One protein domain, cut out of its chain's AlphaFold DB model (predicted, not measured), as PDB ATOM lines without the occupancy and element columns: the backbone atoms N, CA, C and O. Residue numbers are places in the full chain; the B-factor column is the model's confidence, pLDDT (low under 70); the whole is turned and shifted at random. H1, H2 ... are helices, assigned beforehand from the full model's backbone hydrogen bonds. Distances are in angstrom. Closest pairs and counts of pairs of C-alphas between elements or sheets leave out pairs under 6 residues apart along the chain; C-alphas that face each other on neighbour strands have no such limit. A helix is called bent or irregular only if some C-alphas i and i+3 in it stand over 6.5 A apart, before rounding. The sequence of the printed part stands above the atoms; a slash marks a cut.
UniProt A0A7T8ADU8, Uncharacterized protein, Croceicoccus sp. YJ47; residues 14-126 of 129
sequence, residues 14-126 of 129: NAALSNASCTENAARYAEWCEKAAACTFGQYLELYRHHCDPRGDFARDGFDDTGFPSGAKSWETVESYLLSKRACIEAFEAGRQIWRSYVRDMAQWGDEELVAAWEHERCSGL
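AT A GLANCE: This is residues 14 to 126 of the 129 residues of an uncharacterized protein of Croceicoccus sp. YJ47 (UniProt A0A7T8ADU8). A long kinked helix, H1, runs beside a small body of five helices gathered round H5, close to it only near Asn 25 and Ala 37. H2 and H3 cross H5 nearly at right angles, H4 folds back along it as a helical hairpin, and H6 packs at a slant on its later part. The printed part has 113 residues with six named helices, H1 to H6 in order along the chain, and no named strand: the class is all helix. It is compact, with a radius of gyration of the C-alphas of 14.5 A, and the C-alphas span 43 by 34 by 29 A.

IN THESE COORDINATES: H1, residues 14 to 38, begins with C-alpha 14 at (110.269, 135.902, 130.346) and is 35.3 A long from first to last C-alpha. It has a kink of 56 degrees near residue 32 and is irregular, with C-alphas 34 and 37 7.2 A apart. H5, residues 89 to 108, is 28.9 A long and begins with C-alpha 89 at (82.528, 127.648, 136.565). H2 is residues 41 to 47, 10.5 A, and H3 is residues 54 to 64, 15.3 A. H4 is residues 75 to 84, 14.1 A. H6, residues 112 to 124, is 18.4 A long and ends with C-alpha 124 at (78.654, 107.103, 134.222).

HOW THE PARTS SIT: H5 is the hub, touching four helices, and the packing is mostly crossed, with one of five touching pairs at a shallow tilt. With residues 90 to 98 alone it touches H3, about perpendicular at 83 degrees; the closest C-alphas, of Arg 55 and Ala 94, are 4.8 A apart. With residues 98 to 102 alone it touches H2, about perpendicular at 85 degrees, closest at the C-alphas of Tyr 44 and Tyr 102, 6.8 A. H2 and H3 touch at a steep tilt of 58 degrees, opposite ways, the C-alphas of Leu 45 and Ala 59 being closest at 5.0 A. H4 and H5 form a helical hairpin at a shallow tilt of 21 degrees, opposite ways, with the closest C-alphas, of Trp 75 and Trp 99, 6.8 A apart. H6, with residues 114 to 118 alone, touches H5 at a steep tilt of 50 degrees, opposite ways; the closest C-alphas, of Ala 107 and Val 115, are 5.0 A apart. H1 touches no helix: it is close to but not clearly touching H2, at 7.3 A between the C-alphas of Asn 25 and Leu 47, and H5, at 6.4 A between those of Ala 37 and Met 106. In H3, H4, H5 and H6 every O i to N i+4 pair is within hydrogen-bond range; in H1 17 of 21 are, and in H2 1 of 3, beside 4 of 4 O i to N i+3 pairs.

THE WHOLE: The two C-alphas farthest apart, of Ala 16 and Ser 124, are 43.3 A apart. The printed part has no cut and no long link. Its mean pLDDT is 71.1, and residues 14 to 38 and 106 to 126 are under 70.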
ATOM      1  N   ASN A  14     111.452 136.660 129.890       43.19
ATOM      2  CA  ASN A  14     110.269 135.902 130.346       43.19
ATOM      3  C   ASN A  14     110.264 134.429 129.902       43.19
ATOM      4  O   ASN A  14     109.836 133.567 130.664       43.19
ATOM      5  N   ALA A  15     110.781 134.111 128.712       38.00
ATOM      6  CA  ALA A  15     110.794 132.732 128.208       38.00
ATOM      7  C   ALA A  15     111.862 131.855 128.894       38.00
ATOM      8  O   ALA A  15     111.655 130.662 129.102       38.00
ATOM      9  N   ALA A  16     112.995 132.445 129.287       33.81
ATOM     10  CA  ALA A  16     114.059 131.729 129.991       33.81
ATOM     11  C   ALA A  16     113.671 131.400 131.446       33.81
ATOM     12  O   ALA A  16     113.956 130.300 131.918       33.81
ATOM     13  N   LEU A  17     112.955 132.306 132.128       35.72
ATOM     14  CA  LEU A  17     112.410 132.062 133.469       35.72
ATOM     15  C   LEU A  17     111.267 131.034 133.453       35.72
ATOM     16  O   LEU A  17     111.183 130.217 134.369       35.72
ATOM     17  N   SER A  18     110.430 131.007 132.405       44.44
ATOM     18  CA  SER A  18     109.383 129.980 132.291       44.44
ATOM     19  C   SER A  18     109.960 128.596 131.983       44.44
ATOM     20  O   SER A  18     109.490 127.609 132.540       44.44
ATOM     21  N   ASN A  19     111.003 128.502 131.149       40.78
ATOM     22  CA  ASN A  19     111.648 127.218 130.855       40.78
ATOM     23  C   ASN A  19     112.393 126.637 132.063       40.78
ATOM     24  O   ASN A  19     112.318 125.429 132.272       40.78
ATOM     25  N   ALA A  20     113.055 127.473 132.873       39.34
ATOM     26  CA  ALA A  20     113.751 127.026 134.081       39.34
ATOM     27  C   ALA A  20     112.781 126.439 135.128       39.34
ATOM     28  O   ALA A  20     113.015 125.339 135.635       39.34
ATOM     29  N   SER A  21     111.648 127.116 135.362       42.66
ATOM     30  CA  SER A  21     110.557 126.641 136.231       42.66
ATOM     31  C   SER A  21     109.970 125.309 135.741       42.66
ATOM     32  O   SER A  21     109.811 124.365 136.514       42.66
ATOM     33  N   CYS A  22     109.739 125.169 134.430       36.12
ATOM     34  CA  CYS A  22     109.256 123.917 133.842       36.12
ATOM     35  C   CYS A  22     110.246 122.747 134.003       36.12
ATOM     36  O   CYS A  22     109.814 121.612 134.209       36.12
ATOM     37  N   THR A  23     111.559 122.993 133.931       44.41
ATOM     38  CA  THR A  23     112.576 121.937 134.088       44.41
ATOM     39  C   THR A  23     112.778 121.483 135.537       44.41
ATOM     40  O   THR A  23     112.981 120.292 135.762       44.41
ATOM     41  N   GLU A  24     112.652 122.376 136.524       46.09
ATOM     42  CA  GLU A  24     112.632 121.985 137.946       46.09
ATOM     43  C   GLU A  24     111.382 121.163 138.294       46.09
ATOM     44  O   GLU A  24     111.471 120.173 139.025       46.09
ATOM     45  N   ASN A  25     110.230 121.508 137.709       49.19
ATOM     46  CA  ASN A  25     108.982 120.769 137.908       49.19
ATOM     47  C   ASN A  25     109.068 119.321 137.398       49.19
ATOM     48  O   ASN A  25     108.533 118.423 138.041       49.19
ATOM     49  N   ALA A  26     109.782 119.069 136.294       41.16
ATOM     50  CA  ALA A  26     109.983 117.721 135.750       41.16
ATOM     51  C   ALA A  26     110.882 116.838 136.638       41.16
ATOM     52  O   ALA A  26     110.610 115.649 136.806       41.16
ATOM     53  N   ALA A  27     111.929 117.413 137.241       47.66
ATOM     54  CA  ALA A  27     112.798 116.703 138.180       47.66
ATOM     55  C   ALA A  27     112.074 116.388 139.502       47.66
ATOM     56  O   ALA A  27     112.159 115.259 139.987       47.66
ATOM     57  N   ARG A  28     111.270 117.333 140.022       50.16
ATOM     58  CA  ARG A  28     110.334 117.072 141.133       50.16
ATOM     59  C   ARG A  28     109.339 115.964 140.791       50.16
ATOM     60  O   ARG A  28     109.045 115.152 141.659       50.16
ATOM     61  N   TYR A  29     108.853 115.907 139.549       45.19
ATOM     62  CA  TYR A  29     107.910 114.884 139.083       45.19
ATOM     63  C   TYR A  29     108.478 113.463 139.223       45.19
ATOM     64  O   TYR A  29     107.787 112.569 139.701       45.19
ATOM     65  N   ALA A  30     109.749 113.257 138.858       46.22
ATOM     66  CA  ALA A  30     110.400 111.946 138.931       46.22
ATOM     67  C   ALA A  30     110.630 111.470 140.376       46.22
ATOM     68  O   ALA A  30     110.439 110.292 140.669       46.22
ATOM     69  N   GLU A  31     110.990 112.382 141.282       51.25
ATOM     70  CA  GLU A  31     111.140 112.092 142.716       51.25
ATOM     71  C   GLU A  31     109.776 111.888 143.410       51.25
ATOM     72  O   GLU A  31     109.658 111.159 144.395       51.25
ATOM     73  N   TRP A  32     108.713 112.493 142.871       50.06
ATOM     74  CA  TRP A  32     107.341 112.321 143.346       50.06
ATOM     75  C   TRP A  32     106.738 110.960 143.003       50.06
ATOM     76  O   TRP A  32     106.006 110.431 143.835       50.06
ATOM     77  N   CYS A  33     107.071 110.359 141.854       48.88
ATOM     78  CA  CYS A  33     106.545 109.054 141.428       48.88
ATOM     79  C   CYS A  33     106.716 107.937 142.480       48.88
ATOM     80  O   CYS A  33     105.867 107.057 142.569       48.88
ATOM     81  N   GLU A  34     107.771 107.973 143.303       47.16
ATOM     82  CA  GLU A  34     107.997 106.987 144.375       47.16
ATOM     83  C   GLU A  34     107.142 107.260 145.631       47.16
ATOM     84  O   GLU A  34     106.739 106.336 146.333       47.16
ATOM     85  N   LYS A  35     106.794 108.527 145.899       50.25
ATOM     86  CA  LYS A  35     105.901 108.929 147.008       50.25
ATOM     87  C   LYS A  35     104.420 108.851 146.650       50.25
ATOM     88  O   LYS A  35     103.563 108.919 147.533       50.25
ATOM     89  N   ALA A  36     104.110 108.764 145.364       50.25
ATOM     90  CA  ALA A  36     102.797 109.125 144.885       50.25
ATOM     91  C   ALA A  36     101.698 108.095 145.159       50.25
ATOM     92  O   ALA A  36     100.559 108.503 145.339       50.25
ATOM     93  N   ALA A  37     102.026 106.816 145.373       51.75
ATOM     94  CA  ALA A  37     101.062 105.818 145.857       51.75
ATOM     95  C   ALA A  37     100.421 106.176 147.224       51.75
ATOM     96  O   ALA A  37      99.432 105.571 147.622       51.75
ATOM     97  N   ALA A  38     100.963 107.165 147.947       59.44
ATOM     98  CA  ALA A  38     100.403 107.699 149.190       59.44
ATOM     99  C   ALA A  38     100.014 109.190 149.095       59.44
ATOM    100  O   ALA A  38      99.750 109.831 150.115       59.44
ATOM    101  N   CYS A  39     100.009 109.768 147.892       71.25
ATOM    102  CA  CYS A  39      99.776 111.191 147.700       71.25
ATOM    103  C   CYS A  39      98.284 111.521 147.769       71.25
ATOM    104  O   CYS A  39      97.463 110.973 147.045       71.25
ATOM    105  N   THR A  40      97.940 112.473 148.627       83.56
ATOM    106  CA  THR A  40      96.594 113.049 148.703       83.56
ATOM    107  C   THR A  40      96.330 113.998 147.533       83.56
ATOM    108  O   THR A  40      97.263 114.522 146.920       83.56
ATOM    109  N   PHE A  41      95.059 114.283 147.240       83.69
ATOM    110  CA  PHE A  41      94.707 115.237 146.187       83.69
ATOM    111  C   PHE A  41      95.302 116.630 146.443       83.69
ATOM    112  O   PHE A  41      95.829 117.255 145.530       83.69
ATOM    113  N   GLY A  42      95.303 117.093 147.697       85.12
ATOM    114  CA  GLY A  42      95.899 118.375 148.080       85.12
ATOM    115  C   GLY A  42      97.412 118.425 147.864       85.12
ATOM    116  O   GLY A  42      97.926 119.437 147.403       85.12
ATOM    117  N   GLN A  43      98.122 117.324 148.121       83.19
ATOM    118  CA  GLN A  43      99.539 117.213 147.765       83.19
ATOM    119  C   GLN A  43      99.716 117.259 146.242       83.19
ATOM    120  O   GLN A  43     100.574 117.979 145.742       83.19
ATOM    121  N   TYR A  44      98.851 116.585 145.485       84.00
ATOM    122  CA  TYR A  44      98.903 116.598 144.024       84.00
ATOM    123  C   TYR A  44      98.701 117.999 143.414       84.00
ATOM    124  O   TYR A  44      99.253 118.297 142.352       84.00
ATOM    125  N   LEU A  45      97.986 118.904 144.099       86.31
ATOM    126  CA  LEU A  45      97.865 120.306 143.676       86.31
ATOM    127  C   LEU A  45      99.213 121.037 143.627       86.31
ATOM    128  O   LEU A  45      99.361 121.974 142.840       86.31
ATOM    129  N   GLU A  46     100.223 120.606 144.392       83.38
ATOM    130  CA  GLU A  46     101.553 121.227 144.353       83.38
ATOM    131  C   GLU A  46     102.165 121.217 142.950       83.38
ATOM    132  O   GLU A  46     102.875 122.158 142.590       83.38
ATOM    133  N   LEU A  47     101.847 120.203 142.139       80.94
ATOM    134  CA  LEU A  47     102.322 120.083 140.760       80.94
ATOM    135  C   LEU A  47     101.826 121.233 139.874       80.94
ATOM    136  O   LEU A  47     102.499 121.622 138.924       80.94
ATOM    137  N   TYR A  48     100.669 121.802 140.204       81.62
ATOM    138  CA  TYR A  48     100.019 122.853 139.429       81.62
ATOM    139  C   TYR A  48     100.229 124.242 140.035       81.62
ATOM    140  O   TYR A  48      99.966 125.235 139.364       81.62
ATOM    141  N   ARG A  49     100.757 124.359 141.263       79.19
ATOM    142  CA  ARG A  49     100.845 125.632 142.008       79.19
ATOM    143  C   ARG A  49     101.532 126.765 141.238       79.19
ATOM    144  O   ARG A  49     101.181 127.934 141.403       79.19
ATOM    145  N   HIS A  50     102.508 126.431 140.401       80.00
ATOM    146  CA  HIS A  50     103.293 127.399 139.629       80.00
ATOM    147  C   HIS A  50     102.791 127.604 138.196       80.00
ATOM    148  O   HIS A  50     103.403 128.349 137.434       80.00
ATOM    149  N   HIS A  51     101.679 126.974 137.816       77.94
ATOM    150  CA  HIS A  51     101.075 127.191 136.511       77.94
ATOM    151  C   HIS A  51     100.427 128.582 136.436       77.94
ATOM    152  O   HIS A  51      99.826 129.070 137.398       77.94
ATOM    153  N   CYS A  52     100.529 129.217 135.272       81.31
ATOM    154  CA  CYS A  52      99.915 130.516 134.975       81.31
ATOM    155  C   CYS A  52      98.596 130.360 134.199       81.31
ATOM    156  O   CYS A  52      98.286 131.167 133.329       81.31
ATOM    157  N   ASP A  53      97.866 129.279 134.459       81.62
ATOM    158  CA  ASP A  53      96.589 128.951 133.825       81.62
ATOM    159  C   ASP A  53      95.524 128.682 134.909       81.62
ATOM    160  O   ASP A  53      95.894 128.559 136.082       81.62
ATOM    161  N   PRO A  54      94.227 128.555 134.561       84.94
ATOM    162  CA  PRO A  54      93.159 128.368 135.549       84.94
ATOM    163  C   PRO A  54      93.355 127.172 136.496       84.94
ATOM    164  O   PRO A  54      92.830 127.167 137.608       84.94
ATOM    165  N   ARG A  55      94.136 126.154 136.100       85.25
ATOM    166  CA  ARG A  55      94.495 125.016 136.964       85.25
ATOM    167  C   ARG A  55      95.506 125.432 138.024       85.25
ATOM    168  O   ARG A  55      95.431 124.968 139.154       85.25
ATOM    169  N   GLY A  56      96.433 126.317 137.669       84.50
ATOM    170  CA  GLY A  56      97.358 126.908 138.627       84.50
ATOM    171  C   GLY A  56      96.681 127.854 139.608       84.50
ATOM    172  O   GLY A  56      97.026 127.830 140.787       84.50
ATOM    173  N   ASP A  57      95.691 128.627 139.154       87.25
ATOM    174  CA  ASP A  57      94.857 129.445 140.044       87.25
ATOM    175  C   ASP A  57      94.079 128.560 141.026       87.25
ATOM    176  O   ASP A  57      94.230 128.713 142.236       87.25
ATOM    177  N   PHE A  58      93.377 127.540 140.523       90.38
ATOM    178  CA  PHE A  58      92.686 126.555 141.359       90.38
ATOM    179  C   PHE A  58      93.616 125.883 142.378       90.38
ATOM    180  O   PHE A  58      93.254 125.702 143.540       90.38
ATOM    181  N   ALA A  59      94.818 125.489 141.951       88.56
ATOM    182  CA  ALA A  59      95.777 124.811 142.811       88.56
ATOM    183  C   ALA A  59      96.337 125.722 143.907       88.56
ATOM    184  O   ALA A  59      96.529 125.263 145.031       88.56
ATOM    185  N   ARG A  60      96.588 127.002 143.603       88.25
ATOM    186  CA  ARG A  60      96.978 127.995 144.614       88.25
ATOM    187  C   ARG A  60      95.857 128.212 145.620       88.25
ATOM    188  O   ARG A  60      96.108 128.083 146.813       88.25
ATOM    189  N   ASP A  61      94.638 128.432 145.140       89.00
ATOM    190  CA  ASP A  61      93.473 128.656 145.997       89.00
ATOM    191  C   ASP A  61      93.203 127.448 146.906       89.00
ATOM    192  O   ASP A  61      93.006 127.601 148.108       89.00
ATOM    193  N   GLY A  62      93.259 126.228 146.360       86.31
ATOM    194  CA  GLY A  62      93.073 124.998 147.130       86.31
ATOM    195  C   GLY A  62      94.203 124.707 148.124       86.31
ATOM    196  O   GLY A  62      93.958 124.080 149.150       86.31
ATOM    197  N   PHE A  63      95.429 125.160 147.849       83.38
ATOM    198  CA  PHE A  63      96.560 125.004 148.769       83.38
ATOM    199  C   PHE A  63      96.523 126.031 149.906       83.38
ATOM    200  O   PHE A  63      96.826 125.702 151.053       83.38
ATOM    201  N   ASP A  64      96.164 127.274 149.591       85.19
ATOM    202  CA  ASP A  64      96.120 128.367 150.561       85.19
ATOM    203  C   ASP A  64      94.846 128.301 151.440       85.19
ATOM    204  O   ASP A  64      94.803 128.880 152.531       85.19
ATOM    205  N   ASP A  65      93.821 127.548 151.021       87.75
ATOM    206  CA  ASP A  65      92.590 127.324 151.780       87.75
ATOM    207  C   ASP A  65      92.686 126.123 152.739       87.75
ATOM    208  O   ASP A  65      92.537 124.960 152.369       87.75
ATOM    209  N   THR A  66      92.834 126.420 154.033       85.88
ATOM    210  CA  THR A  66      92.870 125.409 155.112       85.88
ATOM    211  C   THR A  66      91.619 124.526 155.214       85.88
ATOM    212  O   THR A  66      91.677 123.462 155.827       85.88
ATOM    213  N   GLY A  67      90.483 124.963 154.657       86.94
ATOM    214  CA  GLY A  67      89.237 124.198 154.635       86.94
ATOM    215  C   GLY A  67      89.116 123.258 153.437       86.94
ATOM    216  O   GLY A  67      88.165 122.475 153.388       86.94
ATOM    217  N   PHE A  68      90.045 123.330 152.481       89.69
ATOM    218  CA  PHE A  68      90.009 122.513 151.280       89.69
ATOM    219  C   PHE A  68      90.123 121.020 151.629       89.69
ATOM    220  O   PHE A  68      90.963 120.642 152.455       89.69
ATOM    221  N   PRO A  69      89.319 120.135 151.006       88.62
ATOM    222  CA  PRO A  69      89.358 118.701 151.272       88.62
ATOM    223  C   PRO A  69      90.590 118.060 150.613       88.62
ATOM    224  O   PRO A  69      90.493 117.305 149.649       88.62
ATOM    225  N   SER A  70      91.776 118.345 151.148       84.50
ATOM    226  CA  SER A  70      93.066 117.861 150.642       84.50
ATOM    227  C   SER A  70      93.149 116.332 150.585       84.50
ATOM    228  O   SER A  70      93.744 115.783 149.663       84.50
ATOM    229  N   GLY A  71      92.499 115.637 151.519       82.94
ATOM    230  CA  GLY A  71      92.380 114.177 151.550       82.94
ATOM    231  C   GLY A  71      91.220 113.597 150.735       82.94
ATOM    232  O   GLY A  71      90.852 112.449 150.980       82.94
ATOM    233  N   ALA A  72      90.599 114.361 149.827       84.62
ATOM    234  CA  ALA A  72      89.464 113.882 149.041       84.62
ATOM    235  C   ALA A  72      89.800 112.592 148.279       84.62
ATOM    236  O   ALA A  72      90.814 112.496 147.587       84.62
ATOM    237  N   LYS A  73      88.908 111.604 148.402       81.38
ATOM    238  CA  LYS A  73      88.976 110.317 147.696       81.38
ATOM    239  C   LYS A  73      88.001 110.227 146.518       81.38
ATOM    240  O   LYS A  73      88.044 109.257 145.774       81.38
ATOM    241  N   SER A  74      87.155 111.239 146.328       84.50
ATOM    242  CA  SER A  74      86.191 111.302 145.230       84.50
ATOM    243  C   SER A  74      86.014 112.735 144.718       84.50
ATOM    244  O   SER A  74      86.192 113.697 145.478       84.50
ATOM    245  N   TRP A  75      85.632 112.878 143.444       89.44
ATOM    246  CA  TRP A  75      85.350 114.188 142.853       89.44
ATOM    247  C   TRP A  75      84.169 114.860 143.549       89.44
ATOM    248  O   TRP A  75      84.223 116.053 143.812       89.44
ATOM    249  N   GLU A  76      83.138 114.105 143.924       91.25
ATOM    250  CA  GLU A  76      81.917 114.618 144.558       91.25
ATOM    251  C   GLU A  76      82.221 115.357 145.866       91.25
ATOM    252  O   GLU A  76      81.550 116.334 146.202       91.25
ATOM    253  N   THR A  77      83.256 114.924 146.595       90.62
ATOM    254  CA  THR A  77      83.721 115.603 147.813       90.62
ATOM    255  C   THR A  77      84.295 116.983 147.483       90.62
ATOM    256  O   THR A  77      83.958 117.973 148.134       90.62
ATOM    257  N   VAL A  78      85.131 117.063 146.444       91.38
ATOM    258  CA  VAL A  78      85.714 118.324 145.960       91.38
ATOM    259  C   VAL A  78      84.628 119.217 145.356       91.38
ATOM    260  O   VAL A  78      84.553 120.402 145.657       91.38
ATOM    261  N   GLU A  79      83.728 118.652 144.561       91.19
ATOM    262  CA  GLU A  79      82.629 119.361 143.913       91.19
ATOM    263  C   GLU A  79      81.662 119.966 144.935       91.19
ATOM    264  O   GLU A  79      81.329 121.148 144.851       91.19
ATOM    265  N   SER A  80      81.277 119.198 145.959       91.69
ATOM    266  CA  SER A  80      80.440 119.685 147.063       91.69
ATOM    267  C   SER A  80      81.106 120.839 147.810       91.69
ATOM    268  O   SER A  80      80.446 121.819 148.169       91.69
ATOM    269  N   TYR A  81      82.424 120.756 148.010       93.19
ATOM    270  CA  TYR A  81      83.197 121.838 148.605       93.19
ATOM    271  C   TYR A  81      83.139 123.111 147.755       93.19
ATOM    272  O   TYR A  81      82.769 124.174 148.259       93.19
ATOM    273  N   LEU A  82      83.425 123.002 146.457       92.31
ATOM    274  CA  LEU A  82      83.395 124.128 145.524       92.31
ATOM    275  C   LEU A  82      82.002 124.768 145.443       92.31
ATOM    276  O   LEU A  82      81.883 125.996 145.455       92.31
ATOM    277  N   LEU A  83      80.940 123.955 145.458       91.81
ATOM    278  CA  LEU A  83      79.558 124.438 145.517       91.81
ATOM    279  C   LEU A  83      79.298 125.231 146.804       91.81
ATOM    280  O   LEU A  83      78.728 126.321 146.750       91.81
ATOM    281  N   SER A  84      79.768 124.733 147.953       92.88
ATOM    282  CA  SER A  84      79.616 125.419 149.244       92.88
ATOM    283  C   SER A  84      80.321 126.781 149.282       92.88
ATOM    284  O   SER A  84      79.833 127.719 149.916       92.88
ATOM    285  N   LYS A  85      81.434 126.915 148.552       91.00
ATOM    286  CA  LYS A  85      82.202 128.158 148.410       91.00
ATOM    287  C   LYS A  85      81.688 129.072 147.301       91.00
ATOM    288  O   LYS A  85      82.211 130.172 147.150       91.00
ATOM    289  N   ARG A  86      80.655 128.654 146.557       91.75
ATOM    290  CA  ARG A  86      80.140 129.355 145.368       91.75
ATOM    291  C   ARG A  86      81.247 129.624 144.342       91.75
ATOM    292  O   ARG A  86      81.330 130.721 143.793       91.75
ATOM    293  N   ALA A  87      82.105 128.629 144.120       89.31
ATOM    294  CA  ALA A  87      83.194 128.723 143.158       89.31
ATOM    295  C   ALA A  87      82.668 129.031 141.743       89.31
ATOM    296  O   ALA A  87      81.545 128.664 141.381       89.31
ATOM    297  N   CYS A  88      83.475 129.721 140.938       89.38
ATOM    298  CA  CYS A  88      83.133 130.010 139.549       89.38
ATOM    299  C   CYS A  88      83.211 128.747 138.678       89.38
ATOM    300  O   CYS A  88      83.898 127.782 139.015       89.38
ATOM    301  N   ILE A  89      82.533 128.768 137.524       89.38
ATOM    302  CA  ILE A  89      82.528 127.648 136.565       89.38
ATOM    303  C   ILE A  89      83.957 127.279 136.140       89.38
ATOM    304  O   ILE A  89      84.291 126.100 136.085       89.38
ATOM    305  N   GLU A  90      84.824 128.272 135.933       87.06
ATOM    306  CA  GLU A  90      86.230 128.053 135.571       87.06
ATOM    307  C   GLU A  90      86.989 127.261 136.646       87.06
ATOM    308  O   GLU A  90      87.761 126.364 136.315       87.06
ATOM    309  N   ALA A  91      86.720 127.512 137.932       88.06
ATOM    310  CA  ALA A  91      87.308 126.748 139.031       88.06
ATOM    311  C   ALA A  91      86.780 125.302 139.077       88.06
ATOM    312  O   ALA A  91      87.550 124.382 139.354       88.06
ATOM    313  N   PHE A  92      85.500 125.071 138.759       88.50
ATOM    314  CA  PHE A  92      84.967 123.710 138.613       88.50
ATOM    315  C   PHE A  92      85.649 122.954 137.474       88.50
ATOM    316  O   PHE A  92      86.057 121.806 137.653       88.50
ATOM    317  N   GLU A  93      85.787 123.583 136.309       90.81
ATOM    318  CA  GLU A  93      86.420 122.966 135.144       90.81
ATOM    319  C   GLU A  93      87.905 122.685 135.393       90.81
ATOM    320  O   GLU A  93      88.377 121.577 135.121       90.81
ATOM    321  N   ALA A  94      88.627 123.651 135.961       90.25
ATOM    322  CA  ALA A  94      90.029 123.512 136.330       90.25
ATOM    323  C   ALA A  94      90.234 122.395 137.364       90.25
ATOM    324  O   ALA A  94      91.053 121.496 137.148       90.25
ATOM    325  N   GLY A  95      89.439 122.394 138.438       90.88
ATOM    326  CA  GLY A  95      89.476 121.355 139.464       90.88
ATOM    327  C   GLY A  95      89.187 119.969 138.897       90.88
ATOM    328  O   GLY A  95      89.912 119.019 139.193       90.88
ATOM    329  N   ARG A  96      88.192 119.849 138.008       92.00
ATOM    330  CA  ARG A  96      87.820 118.574 137.379       92.00
ATOM    331  C   ARG A  96      88.927 118.047 136.465       92.00
ATOM    332  O   ARG A  96      89.176 116.844 136.420       92.00
ATOM    333  N   GLN A  97      89.616 118.927 135.740       89.25
ATOM    334  CA  GLN A  97      90.763 118.545 134.910       89.25
ATOM    335  C   GLN A  97      91.944 118.044 135.750       89.25
ATOM    336  O   GLN A  97      92.565 117.036 135.393       89.25
ATOM    337  N   ILE A  98      92.244 118.714 136.868       89.88
ATOM    338  CA  ILE A  98      93.300 118.274 137.789       89.88
ATOM    339  C   ILE A  98      92.910 116.942 138.436       89.88
ATOM    340  O   ILE A  98      93.723 116.024 138.449       89.88
ATOM    341  N   TRP A  99      91.658 116.792 138.881       88.25
ATOM    342  CA  TRP A  99      91.142 115.549 139.461       88.25
ATOM    343  C   TRP A  99      91.290 114.356 138.513       88.25
ATOM    344  O   TRP A  99      91.839 113.324 138.884       88.25
ATOM    345  N   ARG A 100      90.888 114.508 137.247       87.38
ATOM    346  CA  ARG A 100      91.057 113.450 136.237       87.38
ATOM    347  C   ARG A 100      92.517 113.065 136.024       87.38
ATOM    348  O   ARG A 100      92.808 111.895 135.795       87.38
ATOM    349  N   SER A 101      93.418 114.044 136.085       84.62
ATOM    350  CA  SER A 101      94.859 113.802 135.970       84.62
ATOM    351  C   SER A 101      95.386 113.059 137.198       84.62
ATOM    352  O   SER A 101      96.067 112.056 137.037       84.62
ATOM    353  N   TYR A 102      94.986 113.483 138.401       83.88
ATOM    354  CA  TYR A 102      95.309 112.821 139.666       83.88
ATOM    355  C   TYR A 102      94.893 111.354 139.654       83.88
ATOM    356  O   TYR A 102      95.717 110.475 139.860       83.88
ATOM    357  N   VAL A 103      93.631 111.073 139.336       79.38
ATOM    358  CA  VAL A 103      93.108 109.707 139.345       79.38
ATOM    359  C   VAL A 103      93.804 108.823 138.303       79.38
ATOM    360  O   VAL A 103      94.147 107.683 138.602       79.38
ATOM    361  N   ARG A 104      94.059 109.343 137.094       79.38
ATOM    362  CA  ARG A 104      94.807 108.620 136.051       79.38
ATOM    363  C   ARG A 104      96.221 108.266 136.517       79.38
ATOM    364  O   ARG A 104      96.662 107.140 136.301       79.38
ATOM    365  N   ASP A 105      96.918 109.220 137.123       74.56
ATOM    366  CA  ASP A 105      98.305 109.037 137.547       74.56
ATOM    367  C   ASP A 105      98.369 108.072 138.753       74.56
ATOM    368  O   ASP A 105      99.177 107.147 138.751       74.56
ATOM    369  N   MET A 106      97.426 108.162 139.703       69.44
ATOM    370  CA  MET A 106      97.291 107.209 140.821       69.44
ATOM    371  C   MET A 106      96.931 105.789 140.363       69.44
ATOM    372  O   MET A 106      97.469 104.812 140.883       69.44
ATOM    373  N   ALA A 107      96.073 105.663 139.348       65.69
ATOM    374  CA  ALA A 107      95.730 104.379 138.744       65.69
ATOM    375  C   ALA A 107      96.944 103.689 138.106       65.69
ATOM    376  O   ALA A 107      97.104 102.473 138.210       65.69
ATOM    377  N   GLN A 108      97.834 104.465 137.486       62.31
ATOM    378  CA  GLN A 108      99.081 103.955 136.920       62.31
ATOM    379  C   GLN A 108     100.073 103.479 138.001       62.31
ATOM    380  O   GLN A 108     100.980 102.703 137.696       62.31
ATOM    381  N   TRP A 109      99.886 103.905 139.254       63.44
ATOM    382  CA  TRP A 109     100.733 103.571 140.403       63.44
ATOM    383  C   TRP A 109     100.164 102.480 141.324       63.44
ATOM    384  O   TRP A 109     100.835 102.098 142.282       63.44
ATOM    385  N   GLY A 110      98.996 101.910 141.001       54.34
ATOM    386  CA  GLY A 110      98.473 100.703 141.654       54.34
ATOM    387  C   GLY A 110      97.562 100.926 142.866       54.34
ATOM    388  O   GLY A 110      97.384  99.997 143.649       54.34
ATOM    389  N   ASP A 111      96.971 102.115 143.033       56.91
ATOM    390  CA  ASP A 111      95.905 102.334 144.026       56.91
ATOM    391  C   ASP A 111      94.553 101.833 143.475       56.91
ATOM    392  O   ASP A 111      93.886 102.510 142.689       56.91
ATOM    393  N   GLU A 112      94.162 100.615 143.862       54.03
ATOM    394  CA  GLU A 112      92.955  99.936 143.364       54.03
ATOM    395  C   GLU A 112      91.643 100.674 143.710       54.03
ATOM    396  O   GLU A 112      90.683 100.604 142.938       54.03
ATOM    397  N   GLU A 113      91.586 101.429 144.818       56.47
ATOM    398  CA  GLU A 113      90.384 102.183 145.213       56.47
ATOM    399  C   GLU A 113      90.165 103.405 144.308       56.47
ATOM    400  O   GLU A 113      89.035 103.693 143.900       56.47
ATOM    401  N   LEU A 114      91.244 104.100 143.934       53.25
ATOM    402  CA  LEU A 114      91.183 105.238 143.009       53.25
ATOM    403  C   LEU A 114      90.926 104.804 141.558       53.25
ATOM    404  O   LEU A 114      90.212 105.501 140.832       53.25
ATOM    405  N   VAL A 115      91.421 103.631 141.149       51.91
ATOM    406  CA  VAL A 115      91.087 103.011 139.850       51.91
ATOM    407  C   VAL A 115      89.589 102.714 139.759       51.91
ATOM    408  O   VAL A 115      88.953 103.048 138.759       51.91
ATOM    409  N   ALA A 116      88.995 102.141 140.811       53.84
ATOM    410  CA  ALA A 116      87.564 101.838 140.839       53.84
ATOM    411  C   ALA A 116      86.693 103.110 140.771       53.84
ATOM    412  O   ALA A 116      85.688 103.135 140.053       53.84
ATOM    413  N   ALA A 117      87.098 104.188 141.455       53.12
ATOM    414  CA  ALA A 117      86.427 105.488 141.382       53.12
ATOM    415  C   ALA A 117      86.491 106.101 139.968       53.12
ATOM    416  O   ALA A 117      85.497 106.637 139.470       53.12
ATOM    417  N   TRP A 118      87.631 105.961 139.283       47.03
ATOM    418  CA  TRP A 118      87.803 106.381 137.891       47.03
ATOM    419  C   TRP A 118      86.881 105.641 136.924       47.03
ATOM    420  O   TRP A 118      86.231 106.259 136.080       47.03
ATOM    421  N   GLU A 119      86.831 104.311 137.025       49.19
ATOM    422  CA  GLU A 119      86.007 103.491 136.138       49.19
ATOM    423  C   GLU A 119      84.517 103.781 136.329       49.19
ATOM    424  O   GLU A 119      83.767 103.811 135.350       49.19
ATOM    425  N   HIS A 120      84.096 104.081 137.562       51.78
ATOM    426  CA  HIS A 120      82.730 104.497 137.854       51.78
ATOM    427  C   HIS A 120      82.372 105.841 137.198       51.78
ATOM    428  O   HIS A 120      81.333 105.935 136.540       51.78
ATOM    429  N   GLU A 121      83.232 106.863 137.292       49.84
ATOM    430  CA  GLU A 121      83.002 108.170 136.651       49.84
ATOM    431  C   GLU A 121      83.015 108.051 135.112       49.84
ATOM    432  O   GLU A 121      82.155 108.602 134.418       49.84
ATOM    433  N   ARG A 122      83.950 107.267 134.559       47.88
ATOM    434  CA  ARG A 122      84.106 107.064 133.110       47.88
ATOM    435  C   ARG A 122      82.931 106.307 132.486       47.88
ATOM    436  O   ARG A 122      82.526 106.637 131.374       47.88
ATOM    437  N   CYS A 123      82.373 105.321 133.191       45.44
ATOM    438  CA  CYS A 123      81.182 104.585 132.753       45.44
ATOM    439  C   CYS A 123      79.896 105.409 132.917       45.44
ATOM    440  O   CYS A 123      79.024 105.363 132.052       45.44
ATOM    441  N   SER A 124      79.801 106.214 133.976       52.31
ATOM    442  CA  SER A 124      78.654 107.103 134.222       52.31
ATOM    443  C   SER A 124      78.573 108.268 133.223       52.31
ATOM    444  O   SER A 124      77.485 108.752 132.922       52.31
ATOM    445  N   GLY A 125      79.707 108.685 132.647       41.47
ATOM    446  CA  GLY A 125      79.778 109.714 131.603       41.47
ATOM    447  C   GLY A 125      79.412 109.256 130.182       41.47
ATOM    448  O   GLY A 125      79.296 110.100 129.298       41.47
ATOM    449  N   LEU A 126      79.221 107.953 129.941       38.59
ATOM    450  CA  LEU A 126      78.845 107.391 128.629       38.59
ATOM    451  C   LEU A 126      77.329 107.188 128.453       38.59
ATOM    452  O   LEU A 126      76.886 106.843 127.362       38.59
TER     453      LEU A 126